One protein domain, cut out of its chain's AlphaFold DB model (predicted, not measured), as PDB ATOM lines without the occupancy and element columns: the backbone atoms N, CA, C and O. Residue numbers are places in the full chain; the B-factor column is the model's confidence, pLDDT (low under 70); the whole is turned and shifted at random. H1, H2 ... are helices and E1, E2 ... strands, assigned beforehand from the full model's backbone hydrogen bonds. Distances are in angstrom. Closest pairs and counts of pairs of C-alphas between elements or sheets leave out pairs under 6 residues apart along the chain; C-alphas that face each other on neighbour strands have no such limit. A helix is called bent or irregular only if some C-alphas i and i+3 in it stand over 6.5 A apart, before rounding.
ATOM      1  N   ILE A   8      -5.643  23.544  -1.929       59.69
ATOM      2  CA  ILE A   8      -6.224  24.660  -1.181       59.69
ATOM      3  C   ILE A   8      -7.372  25.260  -1.972       59.69
ATOM      4  O   ILE A   8      -7.159  25.626  -3.124       59.69
ATOM      5  N   PHE A   9      -8.544  25.387  -1.343       58.78
ATOM      6  CA  PHE A   9      -9.669  26.179  -1.847       58.78
ATOM      7  C   PHE A   9      -9.556  27.619  -1.345       58.78
ATOM      8  O   PHE A   9      -9.768  27.853  -0.158       58.78
ATOM      9  N   ALA A  10      -9.229  28.569  -2.223       55.84
ATOM     10  CA  ALA A  10      -9.248  29.994  -1.887       55.84
ATOM     11  C   ALA A  10     -10.653  30.584  -2.105       55.84
ATOM     12  O   ALA A  10     -11.120  30.616  -3.241       55.84
ATOM     13  N   ASN A  11     -11.332  31.030  -1.041       53.44
ATOM     14  CA  ASN A  11     -12.560  31.836  -1.146       53.44
ATOM     15  C   ASN A  11     -12.201  33.333  -1.074       53.44
ATOM     16  O   ASN A  11     -11.416  33.728  -0.214       53.44
ATOM     17  N   GLY A  12     -12.765  34.159  -1.962       44.00
ATOM     18  CA  GLY A  12     -12.615  35.621  -1.973       44.00
ATOM     19  C   GLY A  12     -13.483  36.379  -0.953       44.00
ATOM     20  O   GLY A  12     -13.424  37.608  -0.911       44.00
ATOM     21  N   GLY A  13     -14.288  35.677  -0.149       44.19
ATOM     22  CA  GLY A  13     -15.070  36.220   0.966       44.19
ATOM     23  C   GLY A  13     -14.507  35.839   2.341       44.19
ATOM     24  O   GLY A  13     -13.599  35.017   2.448       44.19
ATOM     25  N   ALA A  14     -15.049  36.440   3.406       36.00
ATOM     26  CA  ALA A  14     -14.696  36.168   4.804       36.00
ATOM     27  C   ALA A  14     -15.098  34.740   5.234       36.00
ATOM     28  O   ALA A  14     -16.032  34.552   6.008       36.00
ATOM     29  N   GLY A  15     -14.430  33.724   4.702       43.97
ATOM     30  CA  GLY A  15     -14.636  32.340   5.098       43.97
ATOM     31  C   GLY A  15     -13.714  31.930   6.249       43.97
ATOM     32  O   GLY A  15     -12.742  32.606   6.595       43.97
ATOM     33  N   ARG A  16     -14.058  30.808   6.873       43.94
ATOM     34  CA  ARG A  16     -13.253  30.147   7.905       43.94
ATOM     35  C   ARG A  16     -12.269  29.192   7.233       43.94
ATOM     36  O   ARG A  16     -12.558  28.687   6.152       43.94
ATOM     37  N   ASP A  17     -11.151  28.905   7.888       50.69
ATOM     38  CA  ASP A  17     -10.287  27.796   7.485       50.69
ATOM     39  C   ASP A  17     -10.929  26.484   7.947       50.69
ATOM     40  O   ASP A  17     -11.351  26.362   9.102       50.69
ATOM     41  N   TYR A  18     -11.047  25.499   7.059       48.44
ATOM     42  CA  TYR A  18     -11.564  24.183   7.427       48.44
ATOM     43  C   TYR A  18     -11.009  23.080   6.530       48.44
ATOM     44  O   TYR A  18     -10.813  23.253   5.328       48.44
ATOM     45  N   VAL A  19     -10.777  21.912   7.130       49.34
ATOM     46  CA  VAL A  19     -10.457  20.683   6.404       49.34
ATOM     47  C   VAL A  19     -11.772  19.960   6.130       49.34
ATOM     48  O   VAL A  19     -12.506  19.612   7.057       49.34
ATOM     49  N   SER A  20     -12.119  19.778   4.858       49.72
ATOM     50  CA  SER A  20     -13.348  19.072   4.486       49.72
ATOM     51  C   SER A  20     -13.250  17.576   4.809       49.72
ATOM     52  O   SER A  20     -12.168  16.988   4.804       49.72
ATOM     53  N   LYS A  21     -14.401  16.909   4.989       43.81
ATOM     54  CA  LYS A  21     -14.468  15.434   5.085       43.81
ATOM     55  C   LYS A  21     -13.922  14.721   3.838       43.81
ATOM     56  O   LYS A  21     -13.593  13.543   3.915       43.81
ATOM     57  N   ALA A  22     -13.822  15.427   2.711       44.78
ATOM     58  CA  ALA A  22     -13.261  14.926   1.461       44.78
ATOM     59  C   ALA A  22     -11.721  15.029   1.391       44.78
ATOM     60  O   ALA A  22     -11.134  14.603   0.401       44.78
ATOM     61  N   GLY A  23     -11.057  15.535   2.441       56.09
ATOM     62  CA  GLY A  23      -9.593  15.581   2.530       56.09
ATOM     63  C   GLY A  23      -8.951  16.804   1.874       56.09
ATOM     64  O   GLY A  23      -7.782  16.747   1.505       56.09
ATOM     65  N   PHE A  24      -9.702  17.898   1.722       61.47
ATOM     66  CA  PHE A  24      -9.193  19.166   1.185       61.47
ATOM     67  C   PHE A  24      -9.004  20.213   2.278       61.47
ATOM     68  O   PHE A  24      -9.868  20.330   3.151       61.47
ATOM     69  N   THR A  25      -7.949  21.018   2.164       65.62
ATOM     70  CA  THR A  25      -7.736  22.219   2.979       65.62
ATOM     71  C   THR A  25      -8.441  23.395   2.304       65.62
ATOM     72  O   THR A  25      -8.241  23.656   1.123       65.62
ATOM     73  N   VAL A  26      -9.299  24.118   3.017       63.31
ATOM     74  CA  VAL A  26      -9.915  25.360   2.525       63.31
ATOM     75  C   VAL A  26      -9.297  26.518   3.288       63.31
ATOM     76  O   VAL A  26      -9.258  26.482   4.516       63.31
ATOM     77  N   MET A  27      -8.816  27.528   2.564       66.81
ATOM     78  CA  MET A  27      -8.215  28.723   3.143       66.81
ATOM     79  C   MET A  27      -8.919  29.952   2.600       66.81
ATOM     80  O   MET A  27      -8.988  30.162   1.393       66.81
ATOM     81  N   SER A  28      -9.426  30.798   3.481       64.31
ATOM     82  CA  SER A  28     -10.130  31.993   3.018       64.31
ATOM     83  C   SER A  28      -9.168  33.152   2.804       64.31
ATOM     84  O   SER A  28      -8.368  33.504   3.669       64.31
ATOM     85  N   VAL A  29      -9.245  33.760   1.626       63.25
ATOM     86  CA  VAL A  29      -8.382  34.863   1.217       63.25
ATOM     87  C   VAL A  29      -9.193  36.144   1.331       63.25
ATOM     88  O   VAL A  29     -10.005  36.464   0.466       63.25
ATOM     89  N   ALA A  30      -8.958  36.904   2.406       54.97
ATOM     90  CA  ALA A  30      -9.542  38.229   2.607       54.97
ATOM     91  C   ALA A  30      -8.951  39.240   1.603       54.97
ATOM     92  O   ALA A  30      -8.095  40.063   1.937       54.97
ATOM     93  N   GLY A  31      -9.389  39.137   0.350       55.41
ATOM     94  CA  GLY A  31      -8.982  39.983  -0.763       55.41
ATOM     95  C   GLY A  31      -7.558  39.743  -1.281       55.41
ATOM     96  O   GLY A  31      -6.655  39.258  -0.598       55.41
ATOM     97  N   VAL A  32      -7.338  40.167  -2.527       57.59
ATOM     98  CA  VAL A  32      -6.044  40.079  -3.230       57.59
ATOM     99  C   VAL A  32      -4.898  40.821  -2.539       57.59
ATOM    100  O   VAL A  32      -3.733  40.504  -2.767       57.59
ATOM    101  N   SER A  33      -5.193  41.801  -1.681       60.28
ATOM    102  CA  SER A  33      -4.181  42.590  -0.966       60.28
ATOM    103  C   SER A  33      -3.347  41.758   0.013       60.28
ATOM    104  O   SER A  33      -2.208  42.122   0.305       60.28
ATOM    105  N   SER A  34      -3.866  40.615   0.469       64.56
ATOM    106  CA  SER A  34      -3.184  39.716   1.407       64.56
ATOM    107  C   SER A  34      -2.340  38.629   0.716       64.56
ATOM    108  O   SER A  34      -1.670  37.848   1.389       64.56
ATOM    109  N   TYR A  35      -2.308  38.608  -0.624       68.69
ATOM    110  CA  TYR A  35      -1.732  37.551  -1.466       68.69
ATOM    111  C   TYR A  35      -0.320  37.075  -1.082       68.69
ATOM    112  O   TYR A  35      -0.070  35.876  -1.003       68.69
ATOM    113  N   ARG A  36       0.621  37.992  -0.810       68.38
ATOM    114  CA  ARG A  36       2.017  37.610  -0.512       68.38
ATOM    115  C   ARG A  36       2.139  36.701   0.712       68.38
ATOM    116  O   ARG A  36       2.985  35.817   0.714       68.38
ATOM    117  N   ARG A  37       1.277  36.883   1.717       70.12
ATOM    118  CA  ARG A  37       1.271  36.039   2.923       70.12
ATOM    119  C   ARG A  37       0.820  34.609   2.621       70.12
ATOM    120  O   ARG A  37       1.267  33.685   3.289       70.12
ATOM    121  N   PHE A  38      -0.014  34.422   1.598       73.50
ATOM    122  CA  PHE A  38      -0.490  33.103   1.183       73.50
ATOM    123  C   PHE A  38       0.586  32.293   0.475       73.50
ATOM    124  O   PHE A  38       0.691  31.099   0.715       73.50
ATOM    125  N   LEU A  39       1.440  32.931  -0.327       77.88
ATOM    126  CA  LEU A  39       2.542  32.229  -0.987       77.88
ATOM    127  C   LEU A  39       3.537  31.618   0.003       77.88
ATOM    128  O   LEU A  39       3.998  30.495  -0.199       77.88
ATOM    129  N   ASP A  40       3.852  32.332   1.082       79.62
ATOM    130  CA  ASP A  40       4.733  31.802   2.123       79.62
ATOM    131  C   ASP A  40       4.069  30.635   2.865       79.62
ATOM    132  O   ASP A  40       4.711  29.610   3.099       79.62
ATOM    133  N   ALA A  41       2.767  30.742   3.149       77.62
ATOM    134  CA  ALA A  41       1.994  29.647   3.727       77.62
ATOM    135  C   ALA A  41       1.952  28.423   2.791       77.62
ATOM    136  O   ALA A  41       2.151  27.297   3.239       77.62
ATOM    137  N   PHE A  42       1.765  28.622   1.483       79.56
ATOM    138  CA  PHE A  42       1.701  27.540   0.494       79.56
ATOM    139  C   PHE A  42       3.011  26.762   0.416       79.56
ATOM    140  O   PHE A  42       2.997  25.535   0.314       79.56
ATOM    141  N   LYS A  43       4.148  27.456   0.520       79.44
ATOM    142  CA  LYS A  43       5.462  26.810   0.610       79.44
ATOM    143  C   LYS A  43       5.601  25.985   1.885       79.44
ATOM    144  O   LYS A  43       6.059  24.853   1.815       79.44
ATOM    145  N   GLN A  44       5.193  26.527   3.034       79.75
ATOM    146  CA  GLN A  44       5.265  25.813   4.316       79.75
ATOM    147  C   GLN A  44       4.379  24.560   4.342       79.75
ATOM    148  O   GLN A  44       4.757  23.557   4.941       79.75
ATOM    149  N   MET A  45       3.235  24.607   3.657       75.81
ATOM    150  CA  MET A  45       2.293  23.490   3.529       75.81
ATOM    151  C   MET A  45       2.635  22.524   2.379       75.81
ATOM    152  O   MET A  45       1.933  21.541   2.184       75.81
ATOM    153  N   ASN A  46       3.709  22.764   1.614       79.38
ATOM    154  CA  ASN A  46       4.060  21.978   0.420       79.38
ATOM    155  C   ASN A  46       2.903  21.847  -0.591       79.38
ATOM    156  O   ASN A  46       2.687  20.786  -1.182       79.38
ATOM    157  N   VAL A  47       2.162  22.935  -0.804       79.12
ATOM    158  CA  VAL A  47       1.067  22.990  -1.781       79.12
ATOM    159  C   VAL A  47       1.610  22.700  -3.174       79.12
ATOM    160  O   VAL A  47       2.571  23.327  -3.619       79.12
ATOM    161  N   THR A  48       0.972  21.777  -3.888       79.81
ATOM    162  CA  THR A  48       1.361  21.396  -5.254       79.81
ATOM    163  C   THR A  48       0.408  21.929  -6.318       79.81
ATOM    164  O   THR A  48       0.781  22.011  -7.485       79.81
ATOM    165  N   GLN A  49      -0.810  22.314  -5.928       79.00
ATOM    166  CA  GLN A  49      -1.825  22.896  -6.802       79.00
ATOM    167  C   GLN A  49      -2.846  23.697  -5.991       79.00
ATOM    168  O   GLN A  49      -3.083  23.422  -4.815       79.00
ATOM    169  N   VAL A  50      -3.493  24.661  -6.640       81.62
ATOM    170  CA  VAL A  50      -4.490  25.530  -6.008       81.62
ATOM    171  C   VAL A  50      -5.811  25.396  -6.746       81.62
ATOM    172  O   VAL A  50      -5.851  25.488  -7.969       81.62
ATOM    173  N   VAL A  51      -6.905  25.205  -6.015       81.12
ATOM    174  CA  VAL A  51      -8.262  25.313  -6.554       81.12
ATOM    175  C   VAL A  51      -8.846  26.608  -6.019       81.12
ATOM    176  O   VAL A  51      -8.837  26.853  -4.825       81.12
ATOM    177  N   VAL A  52      -9.385  27.471  -6.860       80.38
ATOM    178  CA  VAL A  52     -10.052  28.675  -6.365       80.38
ATOM    179  C   VAL A  52     -11.558  28.464  -6.386       80.38
ATOM    180  O   VAL A  52     -12.105  27.967  -7.373       80.38
ATOM    181  N   ALA A  53     -12.219  28.778  -5.274       76.88
ATOM    182  CA  ALA A  53     -13.653  28.604  -5.105       76.88
ATOM    183  C   ALA A  53     -14.378  29.930  -5.289       76.88
ATOM    184  O   ALA A  53     -13.937  30.966  -4.797       76.88
ATOM    185  N   PHE A  54     -15.506  29.865  -5.980       73.12
ATOM    186  CA  PHE A  54     -16.324  31.016  -6.306       73.12
ATOM    187  C   PHE A  54     -17.717  30.830  -5.762       73.12
ATOM    188  O   PHE A  54     -18.354  29.859  -6.150       73.12
ATOM    189  N   ASP A  55     -18.227  31.776  -4.982       70.38
ATOM    190  CA  ASP A  55     -19.660  31.781  -4.703       70.38
ATOM    191  C   ASP A  55     -20.437  31.713  -6.029       70.38
ATOM    192  O   ASP A  55     -20.031  32.294  -7.046       70.38
ATOM    193  N   ALA A  56     -21.525  30.945  -6.045       67.81
ATOM    194  CA  ALA A  56     -22.253  30.624  -7.273       67.81
ATOM    195  C   ALA A  56     -22.795  31.876  -8.000       67.81
ATOM    196  O   ALA A  56     -23.097  31.813  -9.191       67.81
ATOM    197  N   ASP A  57     -22.863  33.020  -7.308       67.12
ATOM    198  CA  ASP A  57     -23.318  34.320  -7.803       67.12
ATOM    199  C   ASP A  57     -22.188  35.259  -8.283       67.12
ATOM    200  O   ASP A  57     -22.458  36.400  -8.667       67.12
ATOM    201  N   TYR A  58     -20.922  34.810  -8.336       65.69
ATOM    202  CA  TYR A  58     -19.787  35.680  -8.701       65.69
ATOM    203  C   TYR A  58     -19.928  36.346 -10.084       65.69
ATOM    204  O   TYR A  58     -19.320  37.392 -10.336       65.69
ATOM    205  N   VAL A  59     -20.721  35.744 -10.980       59.31
ATOM    206  CA  VAL A  59     -20.961  36.208 -12.354       59.31
ATOM    207  C   VAL A  59     -21.565  37.619 -12.380       59.31
ATOM    208  O   VAL A  59     -21.313  38.367 -13.324       59.31
ATOM    209  N   GLU A  60     -22.290  38.031 -11.336       62.38
ATOM    210  CA  GLU A  60     -22.964  39.334 -11.312       62.38
ATOM    211  C   GLU A  60     -22.067  40.494 -10.838       62.38
ATOM    212  O   GLU A  60     -22.390  41.662 -11.064       62.38
ATOM    213  N   ASN A  61     -20.899  40.215 -10.242       69.62
ATOM    214  CA  ASN A  61     -20.031  41.250  -9.677       69.62
ATOM    215  C   ASN A  61     -18.702  41.397 -10.440       69.62
ATOM    216  O   ASN A  61     -17.697  40.744 -10.153       69.62
ATOM    217  N   GLN A  62     -18.655  42.356 -11.369       71.69
ATOM    218  CA  GLN A  62     -17.455  42.631 -12.172       71.69
ATOM    219  C   GLN A  62     -16.209  43.002 -11.342       71.69
ATOM    220  O   GLN A  62     -15.083  42.786 -11.793       71.69
ATOM    221  N   ALA A  63     -16.369  43.588 -10.151       69.31
ATOM    222  CA  ALA A  63     -15.234  43.918  -9.287       69.31
ATOM    223  C   ALA A  63     -14.628  42.660  -8.643       69.31
ATOM    224  O   ALA A  63     -13.401  42.553  -8.534       69.31
ATOM    225  N   VAL A  64     -15.480  41.694  -8.291       69.31
ATOM    226  CA  VAL A  64     -15.068  40.365  -7.820       69.31
ATOM    227  C   VAL A  64     -14.371  39.611  -8.948       69.31
ATOM    228  O   VAL A  64     -13.251  39.149  -8.751       69.31
ATOM    229  N   ALA A  65     -14.943  39.605 -10.157       71.94
ATOM    230  CA  ALA A  65     -14.332  38.964 -11.323       71.94
ATOM    231  C   ALA A  65     -12.922  39.504 -11.633       71.94
ATOM    232  O   ALA A  65     -11.994  38.730 -11.852       71.94
ATOM    233  N   ARG A  66     -12.720  40.829 -11.587       76.81
ATOM    234  CA  ARG A  66     -11.394  41.438 -11.812       76.81
ATOM    235  C   ARG A  66     -10.383  41.087 -10.726       76.81
ATOM    236  O   ARG A  66      -9.242  40.749 -11.033       76.81
ATOM    237  N   SER A  67     -10.787  41.192  -9.461       72.88
ATOM    238  CA  SER A  67      -9.917  40.839  -8.332       72.88
ATOM    239  C   SER A  67      -9.530  39.364  -8.401       72.88
ATOM    240  O   SER A  67      -8.385  38.999  -8.167       72.88
ATOM    241  N   MET A  68     -10.466  38.523  -8.820       73.94
ATOM    242  CA  MET A  68     -10.229  37.111  -9.010       73.94
ATOM    243  C   MET A  68      -9.258  36.806 -10.153       73.94
ATOM    244  O   MET A  68      -8.322  36.038  -9.939       73.94
ATOM    245  N   SER A  69      -9.470  37.350 -11.357       80.44
ATOM    246  CA  SER A  69      -8.543  37.111 -12.474       80.44
ATOM    247  C   SER A  69      -7.119  37.442 -12.052       80.44
ATOM    248  O   SER A  69      -6.217  36.638 -12.245       80.44
ATOM    249  N   ARG A  70      -6.952  38.551 -11.325       82.56
ATOM    250  CA  ARG A  70      -5.664  38.927 -10.752       82.56
ATOM    251  C   ARG A  70      -5.108  37.882  -9.779       82.56
ATOM    252  O   ARG A  70      -3.915  37.619  -9.824       82.56
ATOM    253  N   LEU A  71      -5.929  37.285  -8.911       79.19
ATOM    254  CA  LEU A  71      -5.483  36.203  -8.023       79.19
ATOM    255  C   LEU A  71      -4.999  34.981  -8.816       79.19
ATOM    256  O   LEU A  71      -3.930  34.455  -8.521       79.19
ATOM    257  N   ILE A  72      -5.771  34.547  -9.817       83.38
ATOM    258  CA  ILE A  72      -5.404  33.414 -10.678       83.38
ATOM    259  C   ILE A  72      -4.077  33.695 -11.384       83.38
ATOM    260  O   ILE A  72      -3.183  32.851 -11.347       83.38
ATOM    261  N   ASP A  73      -3.939  34.873 -11.990       87.00
ATOM    262  CA  ASP A  73      -2.733  35.262 -12.720       87.00
ATOM    263  C   ASP A  73      -1.516  35.260 -11.796       87.00
ATOM    264  O   ASP A  73      -0.504  34.635 -12.104       87.00
ATOM    265  N   MET A  74      -1.641  35.851 -10.607       84.69
ATOM    266  CA  MET A  74      -0.552  35.879  -9.634       84.69
ATOM    267  C   MET A  74      -0.138  34.467  -9.188       84.69
ATOM    268  O   MET A  74       1.057  34.201  -9.046       84.69
ATOM    269  N   LEU A  75      -1.094  33.555  -8.964       84.50
ATOM    270  CA  LEU A  75      -0.809  32.167  -8.576       84.50
ATOM    271  C   LEU A  75      -0.088  31.399  -9.691       84.50
ATOM    272  O   LEU A  75       0.868  30.670  -9.412       84.50
ATOM    273  N   LYS A  76      -0.507  31.606 -10.945       87.88
ATOM    274  CA  LYS A  76       0.167  31.054 -12.127       87.88
ATOM    275  C   LYS A  76       1.588  31.600 -12.259       87.88
ATOM    276  O   LYS A  76       2.517  30.823 -12.463       87.88
ATOM    277  N   GLU A  77       1.779  32.907 -12.080       89.38
ATOM    278  CA  GLU A  77       3.101  33.555 -12.070       89.38
ATOM    279  C   GLU A  77       4.008  33.016 -10.954       89.38
ATOM    280  O   GLU A  77       5.216  32.886 -11.141       89.38
ATOM    281  N   ALA A  78       3.432  32.657  -9.805       85.81
ATOM    282  CA  ALA A  78       4.149  32.018  -8.704       85.81
ATOM    283  C   ALA A  78       4.468  30.528  -8.952       85.81
ATOM    284  O   ALA A  78       5.107  29.899  -8.110       85.81
ATOM    285  N   GLY A  79       4.062  29.972 -10.100       89.19
ATOM    286  CA  GLY A  79       4.387  28.613 -10.532       89.19
ATOM    287  C   GLY A  79       3.402  27.539 -10.072       89.19
ATOM    288  O   GLY A  79       3.694  26.354 -10.222       89.19
ATOM    289  N   TYR A  80       2.245  27.921  -9.526       84.81
ATOM    290  CA  TYR A  80       1.232  26.959  -9.108       84.81
ATOM    291  C   TYR A  80       0.292  26.611 -10.268       84.81
ATOM    292  O   TYR A  80      -0.245  27.515 -10.915       84.81
ATOM    293  N   PRO A  81       0.011  25.320 -10.511       84.81
ATOM    294  CA  PRO A  81      -1.160  24.910 -11.272       84.81
ATOM    295  C   PRO A  81      -2.425  25.438 -10.588       84.81
ATOM    296  O   PRO A  81      -2.633  25.202  -9.394       84.81
ATOM    297  N   VAL A  82      -3.261  26.153 -11.344       86.00
ATOM    298  CA  VAL A  82      -4.491  26.762 -10.825       86.00
ATOM    299  C   VAL A  82      -5.713  26.136 -11.477       86.00
ATOM    300  O   VAL A  82      -5.826  26.033 -12.699       86.00
ATOM    301  N   TYR A  83      -6.656  25.767 -10.629       86.06
ATOM    302  CA  TYR A  83      -7.955  25.231 -10.978       86.06
ATOM    303  C   TYR A  83      -9.055  26.113 -10.389       86.06
ATOM    304  O   TYR A  83      -8.811  26.973  -9.546       86.06
ATOM    305  N   ARG A  84     -10.292  25.883 -10.813       81.25
ATOM    306  CA  ARG A  84     -11.495  26.545 -10.316       81.25
ATOM    307  C   ARG A  84     -12.539  25.522  -9.914       81.25
ATOM    308  O   ARG A  84     -12.787  24.579 -10.659       81.25
ATOM    309  N   ALA A  85     -13.171  25.738  -8.774       81.25
ATOM    310  CA  ALA A  85     -14.362  25.013  -8.376       81.25
ATOM    311  C   ALA A  85     -15.587  25.679  -9.013       81.25
ATOM    312  O   ALA A  85     -15.778  26.887  -8.882       81.25
ATOM    313  N   VAL A  86     -16.392  24.893  -9.721       79.12
ATOM    314  CA  VAL A  86     -17.602  25.337 -10.416       79.12
ATOM    315  C   VAL A  86     -18.767  24.483  -9.941       79.12
ATOM    316  O   VAL A  86     -18.691  23.257  -9.960       79.12
ATOM    317  N   TRP A  87     -19.856  25.112  -9.522       80.75
ATOM    318  CA  TRP A  87     -21.096  24.422  -9.186       80.75
ATOM    319  C   TRP A  87     -22.293  25.294  -9.549       80.75
ATOM    320  O   TRP A  87     -22.178  26.513  -9.663       80.75
ATOM    321  N   SER A  88     -23.441  24.653  -9.749       76.62
ATOM    322  CA  SER A  88     -24.706  25.359  -9.934       76.62
ATOM    323  C   SER A  88     -25.311  25.691  -8.577       76.62
ATOM    324  O   SER A  88     -25.292  24.864  -7.664       76.62
ATOM    325  N   GLU A  89     -25.896  26.878  -8.454       72.81
ATOM    326  CA  GLU A  89     -26.689  27.228  -7.281       72.81
ATOM    327  C   GLU A  89     -27.909  26.298  -7.179       72.81
ATOM    328  O   GLU A  89     -28.731  26.214  -8.092       72.81
ATOM    329  N   ASN A  90     -28.044  25.576  -6.066       70.25
ATOM    330  CA  ASN A  90     -29.180  24.692  -5.826       70.25
ATOM    331  C   ASN A  90     -30.271  25.420  -5.026       70.25
ATOM    332  O   ASN A  90     -30.390  25.243  -3.811       70.25
ATOM    333  N   GLY A  91     -31.032  26.289  -5.699       61.34
ATOM    334  CA  GLY A  91     -32.159  27.015  -5.099       61.34
ATOM    335  C   GLY A  91     -31.782  27.828  -3.854       61.34
ATOM    336  O   GLY A  91     -32.509  27.791  -2.862       61.34
ATOM    337  N   GLY A  92     -30.616  28.486  -3.867       62.19
ATOM    338  CA  GLY A  92     -30.100  29.283  -2.748       62.19
ATOM    339  C   GLY A  92     -29.393  28.505  -1.635       62.19
ATOM    340  O   GLY A  92     -28.878  29.119  -0.709       62.19
ATOM    341  N   LYS A  93     -29.346  27.166  -1.692       63.59
ATOM    342  CA  LYS A  93     -28.794  26.324  -0.608       63.59
ATOM    343  C   LYS A  93     -27.296  26.043  -0.705       63.59
ATOM    344  O   LYS A  93     -26.757  25.376   0.170       63.59
ATOM    345  N   THR A  94     -26.654  26.459  -1.789       72.25
ATOM    346  CA  THR A  94     -25.234  26.204  -2.076       72.25
ATOM    347  C   THR A  94     -24.603  27.467  -2.649       72.25
ATOM    348  O   THR A  94     -24.034  27.442  -3.742       72.25
ATOM    349  N   LYS A  95     -24.812  28.599  -1.969       73.12
ATOM    350  CA  LYS A  95     -24.338  29.901  -2.438       73.12
ATOM    351  C   LYS A  95     -22.822  29.976  -2.299       73.12
ATOM    352  O   LYS A  95     -22.147  30.254  -3.286       73.12
ATOM    353  N   GLY A  96     -22.313  29.638  -1.117       76.75
ATOM    354  CA  GLY A  96     -20.885  29.490  -0.862       76.75
ATOM    355  C   GLY A  96     -20.381  28.054  -1.005       76.75
ATOM    356  O   GLY A  96     -21.140  27.078  -1.035       76.75
ATOM    357  N   ILE A  97     -19.057  27.914  -1.080       74.81
ATOM    358  CA  ILE A  97     -18.386  26.603  -1.049       74.81
ATOM    359  C   ILE A  97     -18.590  25.892   0.298       74.81
ATOM    360  O   ILE A  97     -18.620  24.665   0.364       74.81
ATOM    361  N   ASP A  98     -18.754  26.651   1.377       74.44
ATOM    362  CA  ASP A  98     -19.096  26.156   2.706       74.44
ATOM    363  C   ASP A  98     -20.503  25.555   2.735       74.44
ATOM    364  O   ASP A  98     -20.661  24.430   3.210       74.44
ATOM    365  N   ASP A  99     -21.490  26.227   2.140       76.25
ATOM    366  CA  ASP A  99     -22.844  25.689   1.978       76.25
ATOM    367  C   ASP A  99     -22.845  24.398   1.143       76.25
ATOM    368  O   ASP A  99     -23.481  23.402   1.505       76.25
ATOM    369  N   LEU A 100     -22.108  24.395   0.025       78.56
ATOM    370  CA  LEU A 100     -21.977  23.239  -0.863       78.56
ATOM    371  C   LEU A 100     -21.445  22.017  -0.098       78.56
ATOM    372  O   LEU A 100     -22.049  20.942  -0.129       78.56
ATOM    373  N   LEU A 101     -20.345  22.203   0.637       75.31
ATOM    374  CA  LEU A 101     -19.692  21.137   1.391       75.31
ATOM    375  C   LEU A 101     -20.496  20.714   2.630       75.31
ATOM    376  O   LEU A 101     -20.527  19.524   2.951       75.31
ATOM    377  N   ALA A 102     -21.189  21.639   3.303       76.69
ATOM    378  CA  ALA A 102     -22.074  21.332   4.431       76.69
ATOM    379  C   ALA A 102     -23.237  20.418   4.016       76.69
ATOM    380  O   ALA A 102     -23.630  19.526   4.770       76.69
ATOM    381  N   ASN A 103     -23.732  20.581   2.788       76.81
ATOM    382  CA  ASN A 103     -24.757  19.723   2.198       76.81
ATOM    383  C   ASN A 103     -24.192  18.448   1.540       76.81
ATOM    384  O   ASN A 103     -24.936  17.703   0.907       76.81
ATOM    385  N   SER A 104     -22.897  18.151   1.717       74.56
ATOM    386  CA  SER A 104     -22.213  16.984   1.132       74.56
ATOM    387  C   SER A 104     -22.205  16.950  -0.404       74.56
ATOM    388  O   SER A 104     -22.063  15.882  -0.999       74.56
ATOM    389  N   PHE A 105     -22.322  18.110  -1.051       77.00
ATOM    390  CA  PHE A 105     -22.095  18.249  -2.486       77.00
ATOM    391  C   PHE A 105     -20.623  18.560  -2.771       77.00
ATOM    392  O   PHE A 105     -19.900  19.077  -1.918       77.00
ATOM    393  N   LEU A 106     -20.180  18.247  -3.988       76.44
ATOM    394  CA  LEU A 106     -18.833  18.548  -4.466       76.44
ATOM    395  C   LEU A 106     -18.911  19.428  -5.716       76.44
ATOM    396  O   LEU A 106     -19.801  19.214  -6.545       76.44
ATOM    397  N   PRO A 107     -17.995  20.394  -5.875       78.94
ATOM    398  CA  PRO A 107     -17.924  21.187  -7.088       78.94
ATOM    399  C   PRO A 107     -17.223  20.408  -8.206       78.94
ATOM    400  O   PRO A 107     -16.414  19.511  -7.964       78.94
ATOM    401  N   GLU A 108     -17.478  20.803  -9.446       80.94
ATOM    402  CA  GLU A 108     -16.682  20.394 -10.597       80.94
ATOM    403  C   GLU A 108     -15.356  21.167 -10.616       80.94
ATOM    404  O   GLU A 108     -15.339  22.390 -10.459       80.94
ATOM    405  N   ILE A 109     -14.234  20.474 -10.837       81.44
ATOM    406  CA  ILE A 109     -12.905  21.098 -10.872       81.44
ATOM    407  C   ILE A 109     -12.470  21.383 -12.316       81.44
ATOM    408  O   ILE A 109     -12.133  20.495 -13.094       81.44
ATOM    409  N   ARG A 110     -12.514  22.675 -12.645       80.88
ATOM    410  CA  ARG A 110     -12.036  23.403 -13.830       80.88
ATOM    411  C   ARG A 110     -10.535  23.627 -13.900       80.88
ATOM    412  O   ARG A 110     -10.040  24.181 -12.934       80.88
ATOM    413  N   MET A 111      -9.824  23.417 -15.008       82.94
ATOM    414  CA  MET A 111      -8.572  24.178 -15.198       82.94
ATOM    415  C   MET A 111      -8.913  25.673 -15.372       82.94
ATOM    416  O   MET A 111      -9.916  25.999 -16.027       82.94
ATOM    417  N   ALA A 112      -8.152  26.551 -14.710       80.75
ATOM    418  CA  ALA A 112      -8.342  28.005 -14.733       80.75
ATOM    419  C   ALA A 112      -7.414  28.692 -15.737       80.75
ATOM    420  O   ALA A 112      -6.326  28.158 -16.043       80.75
TER     421      ALA A 112
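This is residues 8 to 112 of the 112 residues of the protein "DUF3854 domain-containing protein" of Weissella confusa (UniProt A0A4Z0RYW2). A strongly twisted sheet of five short strands makes a wall, with the long helix H2 packed over one face along the strand E3. H1 touches H2 near H2's middle and grazes the sheet, while H3 sits by the ends of E1 and E3, at Asn 11 and Ala 53. The 105 printed residues hold three named helices and five named strands, along the chain E1 E2 H1 E3 H2 E4 H3 E5; the class is mixed, helices and strands. The sheet's order is E2 E1 E3 E4 E5, mixed, with E5 antiparallel to E4 and the other neighbours parallel. The whole is compact, with a radius of gyration of the C-alphas of 13.0 A and spans of 37 by 32 by 24 A.

Find C-alpha 8 at (-6.224, 24.660, -1.181), where E1 begins; it runs through residues 8 to 11. Its neighbours are E2, residues 25 to 28, and E3, residues 50 to 53. Next comes E4, residues 82 to 86 and 13.2 A long, then E5, residues 108 to 111, ending at C-alpha 111 (-8.572, 24.178, -15.198). H2, residues 62 to 77, runs 22.5 A from C-alpha 62 at (-17.455, 42.631, -12.172). H1, residues 32 to 44, is 19.7 A long and irregular: C-alphas 33 and 36 are 8.0 A apart. H3 is residues 97 to 102.

Look first at N 27 and O 9, 2.9 A apart, between E2 and E1. E1 and E3 have N 51 and O 8 at 2.9 A, E3 and E4 have N 83 and O 50 at 2.8 A, and E4 and E5 have N 84 and O 110 at 2.7 A, each within hydrogen-bond range. H2 is on the sheet at a height of 10.6 A, over E3 and along the strands, at 0 degrees to E3 on the local plane; this makes two layers, a helix on one face of a sheet. E3, H2 and E4 form a strand-helix-strand unit, two parallel neighbour strands with a helix between in the chain; its crossover is right-handed. E2, H1 and E3 form a split unit, with E1 between its strands in the sheet, also right-handed. Residues 32 to 35 of H1 touch residues 67 to 71 of H2, the closest C-alphas being those of Val 32 and Leu 71, 6.2 A; they run the same way at a shallow tilt of 32 degrees, only just short of steep. H1 only grazes the sheet with residues 38 to 42, and H3 with residues 97 to 98. H1 and H3 are apart. Every O i to N i+4 pair is within hydrogen-bond range in H2 and H3, and 5 of 9 in H1.

The two C-alphas farthest apart are those of Gln 44 and Gly 91, 38.6 A. The printed part has no cut. The link from E1 to E2, residues 12 to 24, is long; its residues 18 to 19 pair antiparallel with residues 25 to 26 of E2. The mean pLDDT of the printed part is 70.9, and 40 residues are under 70, among them residues 8 to 36.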